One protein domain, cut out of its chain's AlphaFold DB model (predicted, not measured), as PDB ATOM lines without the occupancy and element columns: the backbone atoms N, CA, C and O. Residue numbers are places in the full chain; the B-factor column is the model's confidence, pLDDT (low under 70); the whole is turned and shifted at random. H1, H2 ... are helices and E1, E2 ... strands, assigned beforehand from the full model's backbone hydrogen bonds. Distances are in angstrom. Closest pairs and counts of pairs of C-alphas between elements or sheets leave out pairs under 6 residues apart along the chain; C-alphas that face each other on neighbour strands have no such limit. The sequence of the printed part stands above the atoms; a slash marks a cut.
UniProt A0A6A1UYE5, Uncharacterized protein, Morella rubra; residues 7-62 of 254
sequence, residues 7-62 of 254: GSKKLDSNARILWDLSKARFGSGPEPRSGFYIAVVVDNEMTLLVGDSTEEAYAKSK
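What this domain is: This is residues 7 to 62 of the 254 residues of an uncharacterized protein of Morella rubra (UniProt A0A6A1UYE5). A twisted antiparallel sheet, in order E1 E2 E4 E5, has one short helix, H1, over one face and its other face bare; residues 25 to 34, with E3, fold back beyond one end of it and add length. The printed part has 56 residues with five named strands and one named helix, along the chain E1 E2 E3 E4 E5 H1: mixed. It is only just compact, close to loose, with a radius of gyration of the C-alphas of 11.7 A, and spans 39 by 20 by 16 A.

Where its parts are: E1 is residues 7 to 10, from C-alpha 7 at (73.210, 113.839, 85.150). E2 is residues 15 to 20, 17.4 A; E4 37 to 42, 16.3 A; E5 45 to 51, 17.0 A. E3 is residues 32 to 34. H1, residues 54 to 61, ends at (65.975, 109.729, 77.728).

How they stand to each other: Within hydrogen-bond range are N 9 and O 17 in hairpin E1 and E2, N 18 and O 39 between E2 and E4, and N 38 and O 50 in hairpin E4 and E5, each 2.8 A. H1 is on the sheet, height 8.3 A, over E4 and slantwise at 46 degrees on the local plane; their closest C-alphas, Tyr 37 and Ala 57, are 6.5 A apart. In H1 every O i to N i+4 pair is within range. E3 pairs with no named strand.

The domain as a whole: The printed part has no cut. The link E2 to E3 is long, 11 residues. No printed residue is under 70 in pLDDT.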
ATOM      1  N   GLY A   7      73.637 112.551  85.668       93.75
ATOM      2  CA  GLY A   7      73.210 113.839  85.150       93.75
ATOM      3  C   GLY A   7      72.877 113.817  83.669       93.75
ATOM      4  O   GLY A   7      72.842 112.775  83.017       93.75
ATOM      5  N   SER A   8      72.616 115.010  83.145       93.31
ATOM      6  CA  SER A   8      72.490 115.239  81.713       93.31
ATOM      7  C   SER A   8      73.076 116.597  81.349       93.31
ATOM      8  O   SER A   8      73.133 117.505  82.179       93.31
ATOM      9  N   LYS A   9      73.540 116.730  80.109       93.50
ATOM     10  CA  LYS A   9      74.076 117.970  79.556       93.50
ATOM     11  C   LYS A   9      73.625 118.101  78.109       93.50
ATOM     12  O   LYS A   9      73.755 117.164  77.326       93.50
ATOM     13  N   LYS A  10      73.108 119.273  77.751       93.62
ATOM     14  CA  LYS A  10      72.821 119.620  76.358       93.62
ATOM     15  C   LYS A  10      74.143 119.945  75.652       93.62
ATOM     16  O   LYS A  10      74.951 120.693  76.202       93.62
ATOM     17  N   LEU A  11      74.381 119.318  74.503       91.00
ATOM     18  CA  LEU A  11      75.558 119.555  73.664       91.00
ATOM     19  C   LEU A  11      75.232 120.581  72.577       91.00
ATOM     20  O   LEU A  11      76.005 121.509  72.380       91.00
ATOM     21  N   ASP A  12      74.057 120.443  71.958       90.62
ATOM     22  CA  ASP A  12      73.524 121.346  70.934       90.62
ATOM     23  C   ASP A  12      71.982 121.360  70.993       90.62
ATOM     24  O   ASP A  12      71.375 120.676  71.820       90.62
ATOM     25  N   SER A  13      71.327 122.144  70.139       88.50
ATOM     26  CA  SER A  13      69.879 122.262  69.970       88.50
ATOM     27  C   SER A  13      69.169 120.906  69.915       88.50
ATOM     28  O   SER A  13      68.175 120.746  70.633       88.50
ATOM     29  N   ASN A  14      69.728 119.940  69.183       92.44
ATOM     30  CA  ASN A  14      69.202 118.590  68.988       92.44
ATOM     31  C   ASN A  14      69.995 117.469  69.687       92.44
ATOM     32  O   ASN A  14      69.539 116.327  69.698       92.44
ATOM     33  N   ALA A  15      71.144 117.776  70.297       94.88
ATOM     34  CA  ALA A  15      72.038 116.783  70.889       94.88
ATOM     35  C   ALA A  15      72.157 116.931  72.411       94.88
ATOM     36  O   ALA A  15      72.392 118.020  72.949       94.88
ATOM     37  N   ARG A  16      72.066 115.817  73.140       94.75
ATOM     38  CA  ARG A  16      72.302 115.778  74.591       94.75
ATOM     39  C   ARG A  16      72.983 114.492  75.025       94.75
ATOM     40  O   ARG A  16      72.764 113.429  74.455       94.75
ATOM     41  N   ILE A  17      73.752 114.596  76.099       95.88
ATOM     42  CA  ILE A  17      74.377 113.471  76.783       95.88
ATOM     43  C   ILE A  17      73.700 113.253  78.137       95.88
ATOM     44  O   ILE A  17      73.425 114.210  78.863       95.88
ATOM     45  N   LEU A  18      73.422 112.002  78.481       95.38
ATOM     46  CA  LEU A  18      72.935 111.563  79.784       95.38
ATOM     47  C   LEU A  18      73.908 110.532  80.341       95.38
ATOM     48  O   LEU A  18      74.474 109.740  79.594       95.38
ATOM     49  N   TRP A  19      74.107 110.527  81.649       96.00
ATOM     50  CA  TRP A  19      74.953 109.534  82.295       96.00
ATOM     51  C   TRP A  19      74.409 109.171  83.667       96.00
ATOM     52  O   TRP A  19      73.845 110.008  84.378       96.00
ATOM     53  N   ASP A  20      74.618 107.923  84.054       95.44
ATOM     54  CA  ASP A  20      74.399 107.447  85.409       95.44
ATOM     55  C   ASP A  20      75.445 106.385  85.746       95.44
ATOM     56  O   ASP A  20      75.438 105.277  85.219       95.44
ATOM     57  N   LEU A  21      76.374 106.759  86.616       94.06
ATOM     58  CA  LEU A  21      77.408 105.921  87.209       94.06
ATOM     59  C   LEU A  21      77.149 105.725  88.712       94.06
ATOM     60  O   LEU A  21      78.038 105.291  89.444       94.06
ATOM     61  N   SER A  22      75.959 106.071  89.218       93.19
ATOM     62  CA  SER A  22      75.659 106.007  90.657       93.19
ATOM     63  C   SER A  22      75.706 104.579  91.212       93.19
ATOM     64  O   SER A  22      76.131 104.389  92.352       93.19
ATOM     65  N   LYS A  23      75.337 103.590  90.389       94.50
ATOM     66  CA  LYS A  23      75.360 102.152  90.699       94.50
ATOM     67  C   LYS A  23      76.554 101.423  90.063       94.50
ATOM     68  O   LYS A  23      76.598 100.192  90.097       94.50
ATOM     69  N   ALA A  24      77.512 102.167  89.500       94.50
ATOM     70  CA  ALA A  24      78.631 101.592  88.770       94.50
ATOM     71  C   ALA A  24      79.489 100.702  89.680       94.50
ATOM     72  O   ALA A  24      79.928 101.116  90.756       94.50
ATOM     73  N   ARG A  25      79.754  99.477  89.231       94.00
ATOM     74  CA  ARG A  25      80.642  98.519  89.893       94.00
ATOM     75  C   ARG A  25      81.993  98.533  89.202       94.00
ATOM     76  O   ARG A  25      82.059  98.355  87.989       94.00
ATOM     77  N   PHE A  26      83.059  98.691  89.971       90.12
ATOM     78  CA  PHE A  26      84.429  98.751  89.469       90.12
ATOM     79  C   PHE A  26      85.176  97.456  89.789       90.12
ATOM     80  O   PHE A  26      84.843  96.748  90.740       90.12
ATOM     81  N   GLY A  27      86.159  97.123  88.956       86.25
ATOM     82  CA  GLY A  27      87.103  96.043  89.241       86.25
ATOM     83  C   GLY A  27      88.342  96.559  89.971       86.25
ATOM     84  O   GLY A  27      88.284  97.504  90.747       86.25
ATOM     85  N   SER A  28      89.492  95.971  89.651       80.50
ATOM     86  CA  SER A  28      90.812  96.443  90.086       80.50
ATOM     87  C   SER A  28      91.288  97.727  89.385       80.50
ATOM     88  O   SER A  28      92.370  98.216  89.692       80.50
ATOM     89  N   GLY A  29      90.519  98.246  88.423       75.19
ATOM     90  CA  GLY A  29      90.853  99.427  87.630       75.19
ATOM     91  C   GLY A  29      89.796 100.529  87.745       75.19
ATOM     92  O   GLY A  29      88.714 100.292  88.284       75.19
ATOM     93  N   PRO A  30      90.091 101.724  87.208       80.25
ATOM     94  CA  PRO A  30      89.204 102.888  87.275       80.25
ATOM     95  C   PRO A  30      87.983 102.789  86.344       80.25
ATOM     96  O   PRO A  30      87.119 103.662  86.360       80.25
ATOM     97  N   GLU A  31      87.901 101.744  85.521       83.06
ATOM     98  CA  GLU A  31      86.844 101.547  84.531       83.06
ATOM     99  C   GLU A  31      85.610 100.867  85.153       83.06
ATOM    100  O   GLU A  31      85.742  99.829  85.821       83.06
ATOM    101  N   PRO A  32      84.396 101.408  84.936       89.44
ATOM    102  CA  PRO A  32      83.170 100.773  85.395       89.44
ATOM    103  C   PRO A  32      82.894  99.494  84.589       89.44
ATOM    104  O   PRO A  32      82.984  99.476  83.365       89.44
ATOM    105  N   ARG A  33      82.547  98.406  85.283       87.88
ATOM    106  CA  ARG A  33      82.264  97.086  84.693       87.88
ATOM    107  C   ARG A  33      80.780  96.813  84.470       87.88
ATOM    108  O   ARG A  33      80.448  96.044  83.580       87.88
ATOM    109  N   SER A  34      79.913  97.346  85.327       93.62
ATOM    110  CA  SER A  34      78.458  97.113  85.293       93.62
ATOM    111  C   SER A  34      77.715  98.150  86.134       93.62
ATOM    112  O   SER A  34      78.351  98.881  86.895       93.62
ATOM    113  N   GLY A  35      76.389  98.196  86.030       94.62
ATOM    114  CA  GLY A  35      75.508  99.105  86.758       94.62
ATOM    115  C   GLY A  35      75.621 100.565  86.324       94.62
ATOM    116  O   GLY A  35      75.465 101.453  87.164       94.62
ATOM    117  N   PHE A  36      75.949 100.830  85.059       95.69
ATOM    118  CA  PHE A  36      76.070 102.202  84.562       95.69
ATOM    119  C   PHE A  36      75.513 102.371  83.153       95.69
ATOM    120  O   PHE A  36      75.369 101.403  82.404       95.69
ATOM    121  N   TYR A  37      75.240 103.622  82.779       95.62
ATOM    122  CA  TYR A  37      75.096 103.996  81.379       95.62
ATOM    123  C   TYR A  37      75.681 105.382  81.080       95.62
ATOM    124  O   TYR A  37      75.698 106.279  81.929       95.62
ATOM    125  N   ILE A  38      76.117 105.566  79.838       95.12
ATOM    126  CA  ILE A  38      76.373 106.857  79.199       95.12
ATOM    127  C   ILE A  38      75.634 106.822  77.863       95.12
ATOM    128  O   ILE A  38      75.857 105.926  77.055       95.12
ATOM    129  N   ALA A  39      74.739 107.776  77.650       95.12
ATOM    130  CA  ALA A  39      73.851 107.834  76.501       95.12
ATOM    131  C   ALA A  39      74.024 109.164  75.765       95.12
ATOM    132  O   ALA A  39      73.997 110.221  76.396       95.12
ATOM    133  N   VAL A  40      74.156 109.126  74.444       94.88
ATOM    134  CA  VAL A  40      74.089 110.307  73.579       94.88
ATOM    135  C   VAL A  40      72.845 110.180  72.719       94.88
ATOM    136  O   VAL A  40      72.640 109.162  72.060       94.88
ATOM    137  N   VAL A  41      72.018 111.218  72.765       94.69
ATOM    138  CA  VAL A  41      70.754 111.302  72.041       94.69
ATOM    139  C   VAL A  41      70.829 112.477  71.083       94.69
ATOM    140  O   VAL A  41      71.095 113.597  71.530       94.69
ATOM    141  N   VAL A  42      70.565 112.219  69.806       93.62
ATOM    142  CA  VAL A  42      70.509 113.213  68.726       93.62
ATOM    143  C   VAL A  42      69.158 113.069  68.040       93.62
ATOM    144  O   VAL A  42      68.720 111.949  67.814       93.62
ATOM    145  N   ASP A  43      68.449 114.175  67.807       92.81
ATOM    146  CA  ASP A  43      67.126 114.182  67.153       92.81
ATOM    147  C   ASP A  43      66.106 113.212  67.790       92.81
ATOM    148  O   ASP A  43      65.238 112.641  67.141       92.81
ATOM    149  N   ASN A  44      66.194 113.058  69.116       91.31
ATOM    150  CA  ASN A  44      65.389 112.127  69.913       91.31
ATOM    151  C   ASN A  44      65.642 110.627  69.627       91.31
ATOM    152  O   ASN A  44      64.884 109.782  70.101       91.31
ATOM    153  N   GLU A  45      66.738 110.277  68.963       93.38
ATOM    154  CA  GLU A  45      67.193 108.901  68.751       93.38
ATOM    155  C   GLU A  45      68.431 108.567  69.587       93.38
ATOM    156  O   GLU A  45      69.283 109.418  69.856       93.38
ATOM    157  N   MET A  46      68.541 107.313  70.030       93.25
ATOM    158  CA  MET A  46      69.680 106.831  70.813       93.25
ATOM    159  C   MET A  46      70.887 106.515  69.912       93.25
ATOM    160  O   MET A  46      71.098 105.369  69.514       93.25
ATOM    161  N   THR A  47      71.709 107.526  69.634       90.56
ATOM    162  CA  THR A  47      72.900 107.409  68.777       90.56
ATOM    163  C   THR A  47      74.027 106.601  69.424       90.56
ATOM    164  O   THR A  47      74.662 105.791  68.758       90.56
ATOM    165  N   LEU A  48      74.283 106.788  70.724       90.69
ATOM    166  CA  LEU A  48      75.317 106.049  71.461       90.69
ATOM    167  C   LEU A  48      74.786 105.624  72.826       90.69
ATOM    168  O   LEU A  48      74.263 106.454  73.562       90.69
ATOM    169  N   LEU A  49      74.972 104.357  73.191       92.69
ATOM    170  CA  LEU A  49      74.632 103.837  74.510       92.69
ATOM    171  C   LEU A  49      75.736 102.901  74.997       92.69
ATOM    172  O   LEU A  49      75.888 101.784  74.514       92.69
ATOM    173  N   VAL A  50      76.496 103.363  75.984       91.88
ATOM    174  CA  VAL A  50      77.572 102.601  76.624       91.88
ATOM    175  C   VAL A  50      77.121 102.181  78.015       91.88
ATOM    176  O   VAL A  50      76.655 103.026  78.774       91.88
ATOM    177  N   GLY A  51      77.312 100.909  78.367       91.69
ATOM    178  CA  GLY A  51      76.953 100.345  79.671       91.69
ATOM    179  C   GLY A  51      75.803  99.340  79.597       91.69
ATOM    180  O   GLY A  51      75.238  99.084  78.536       91.69
ATOM    181  N   ASP A  52      75.488  98.729  80.733       91.88
ATOM    182  CA  ASP A  52      74.517  97.641  80.882       91.88
ATOM    183  C   ASP A  52      73.151  98.108  81.416       91.88
ATOM    184  O   ASP A  52      72.158  97.399  81.249       91.88
ATOM    185  N   SER A  53      73.052  99.324  81.968       94.19
ATOM    186  CA  SER A  53      71.790  99.925  82.437       94.19
ATOM    187  C   SER A  53      70.925 100.479  81.289       94.19
ATOM    188  O   SER A  53      70.513 101.642  81.296       94.19
ATOM    189  N   THR A  54      70.652  99.656  80.275       93.31
ATOM    190  CA  THR A  54      69.975 100.075  79.034       93.31
ATOM    191  C   THR A  54      68.533 100.536  79.262       93.31
ATOM    192  O   THR A  54      68.139 101.588  78.758       93.31
ATOM    193  N   GLU A  55      67.754  99.812  80.066       93.38
ATOM    194  CA  GLU A  55      66.363 100.166  80.380       93.38
ATOM    195  C   GLU A  55      66.257 101.526  81.080       93.38
ATOM    196  O   GLU A  55      65.444 102.368  80.693       93.38
ATOM    197  N   GLU A  56      67.125 101.784  82.065       94.44
ATOM    198  CA  GLU A  56      67.176 103.068  82.772       94.44
ATOM    199  C   GLU A  56      67.540 104.216  81.816       94.44
ATOM    200  O   GLU A  56      66.975 105.311  81.917       94.44
ATOM    201  N   ALA A  57      68.447 103.968  80.864       94.00
ATOM    202  CA  ALA A  57      68.846 104.947  79.858       94.00
ATOM    203  C   ALA A  57      67.680 105.326  78.931       94.00
ATOM    204  O   ALA A  57      67.436 106.515  78.699       94.00
ATOM    205  N   TYR A  58      66.922 104.345  78.433       94.81
ATOM    206  CA  TYR A  58      65.744 104.594  77.595       94.81
ATOM    207  C   TYR A  58      64.604 105.251  78.379       94.81
ATOM    208  O   TYR A  58      64.006 106.209  77.891       94.81
ATOM    209  N   ALA A  59      64.354 104.831  79.622       94.50
ATOM    210  CA  ALA A  59      63.327 105.436  80.471       94.50
ATOM    211  C   ALA A  59      63.609 106.921  80.763       94.50
ATOM    212  O   ALA A  59      62.704 107.755  80.703       94.50
ATOM    213  N   LYS A  60      64.872 107.273  81.050       93.38
ATOM    214  CA  LYS A  60      65.276 108.660  81.339       93.38
ATOM    215  C   LYS A  60      65.362 109.527  80.085       93.38
ATOM    216  O   LYS A  60      65.000 110.703  80.129       93.38
ATOM    217  N   SER A  61      65.847 108.974  78.976       93.00
ATOM    218  CA  SER A  61      65.975 109.729  77.728       93.00
ATOM    219  C   SER A  61      64.642 109.894  77.000       93.00
ATOM    220  O   SER A  61      64.415 110.957  76.433       93.00
ATOM    221  N   LYS A  62      63.743 108.902  77.029       92.94
ATOM    222  CA  LYS A  62      62.582 108.812  76.120       92.94
ATOM    223  C   LYS A  62      62.982 108.789  74.634       92.94
ATOM    224  O   LYS A  62      62.177 109.141  73.775       92.94
TER     225      LYS A  62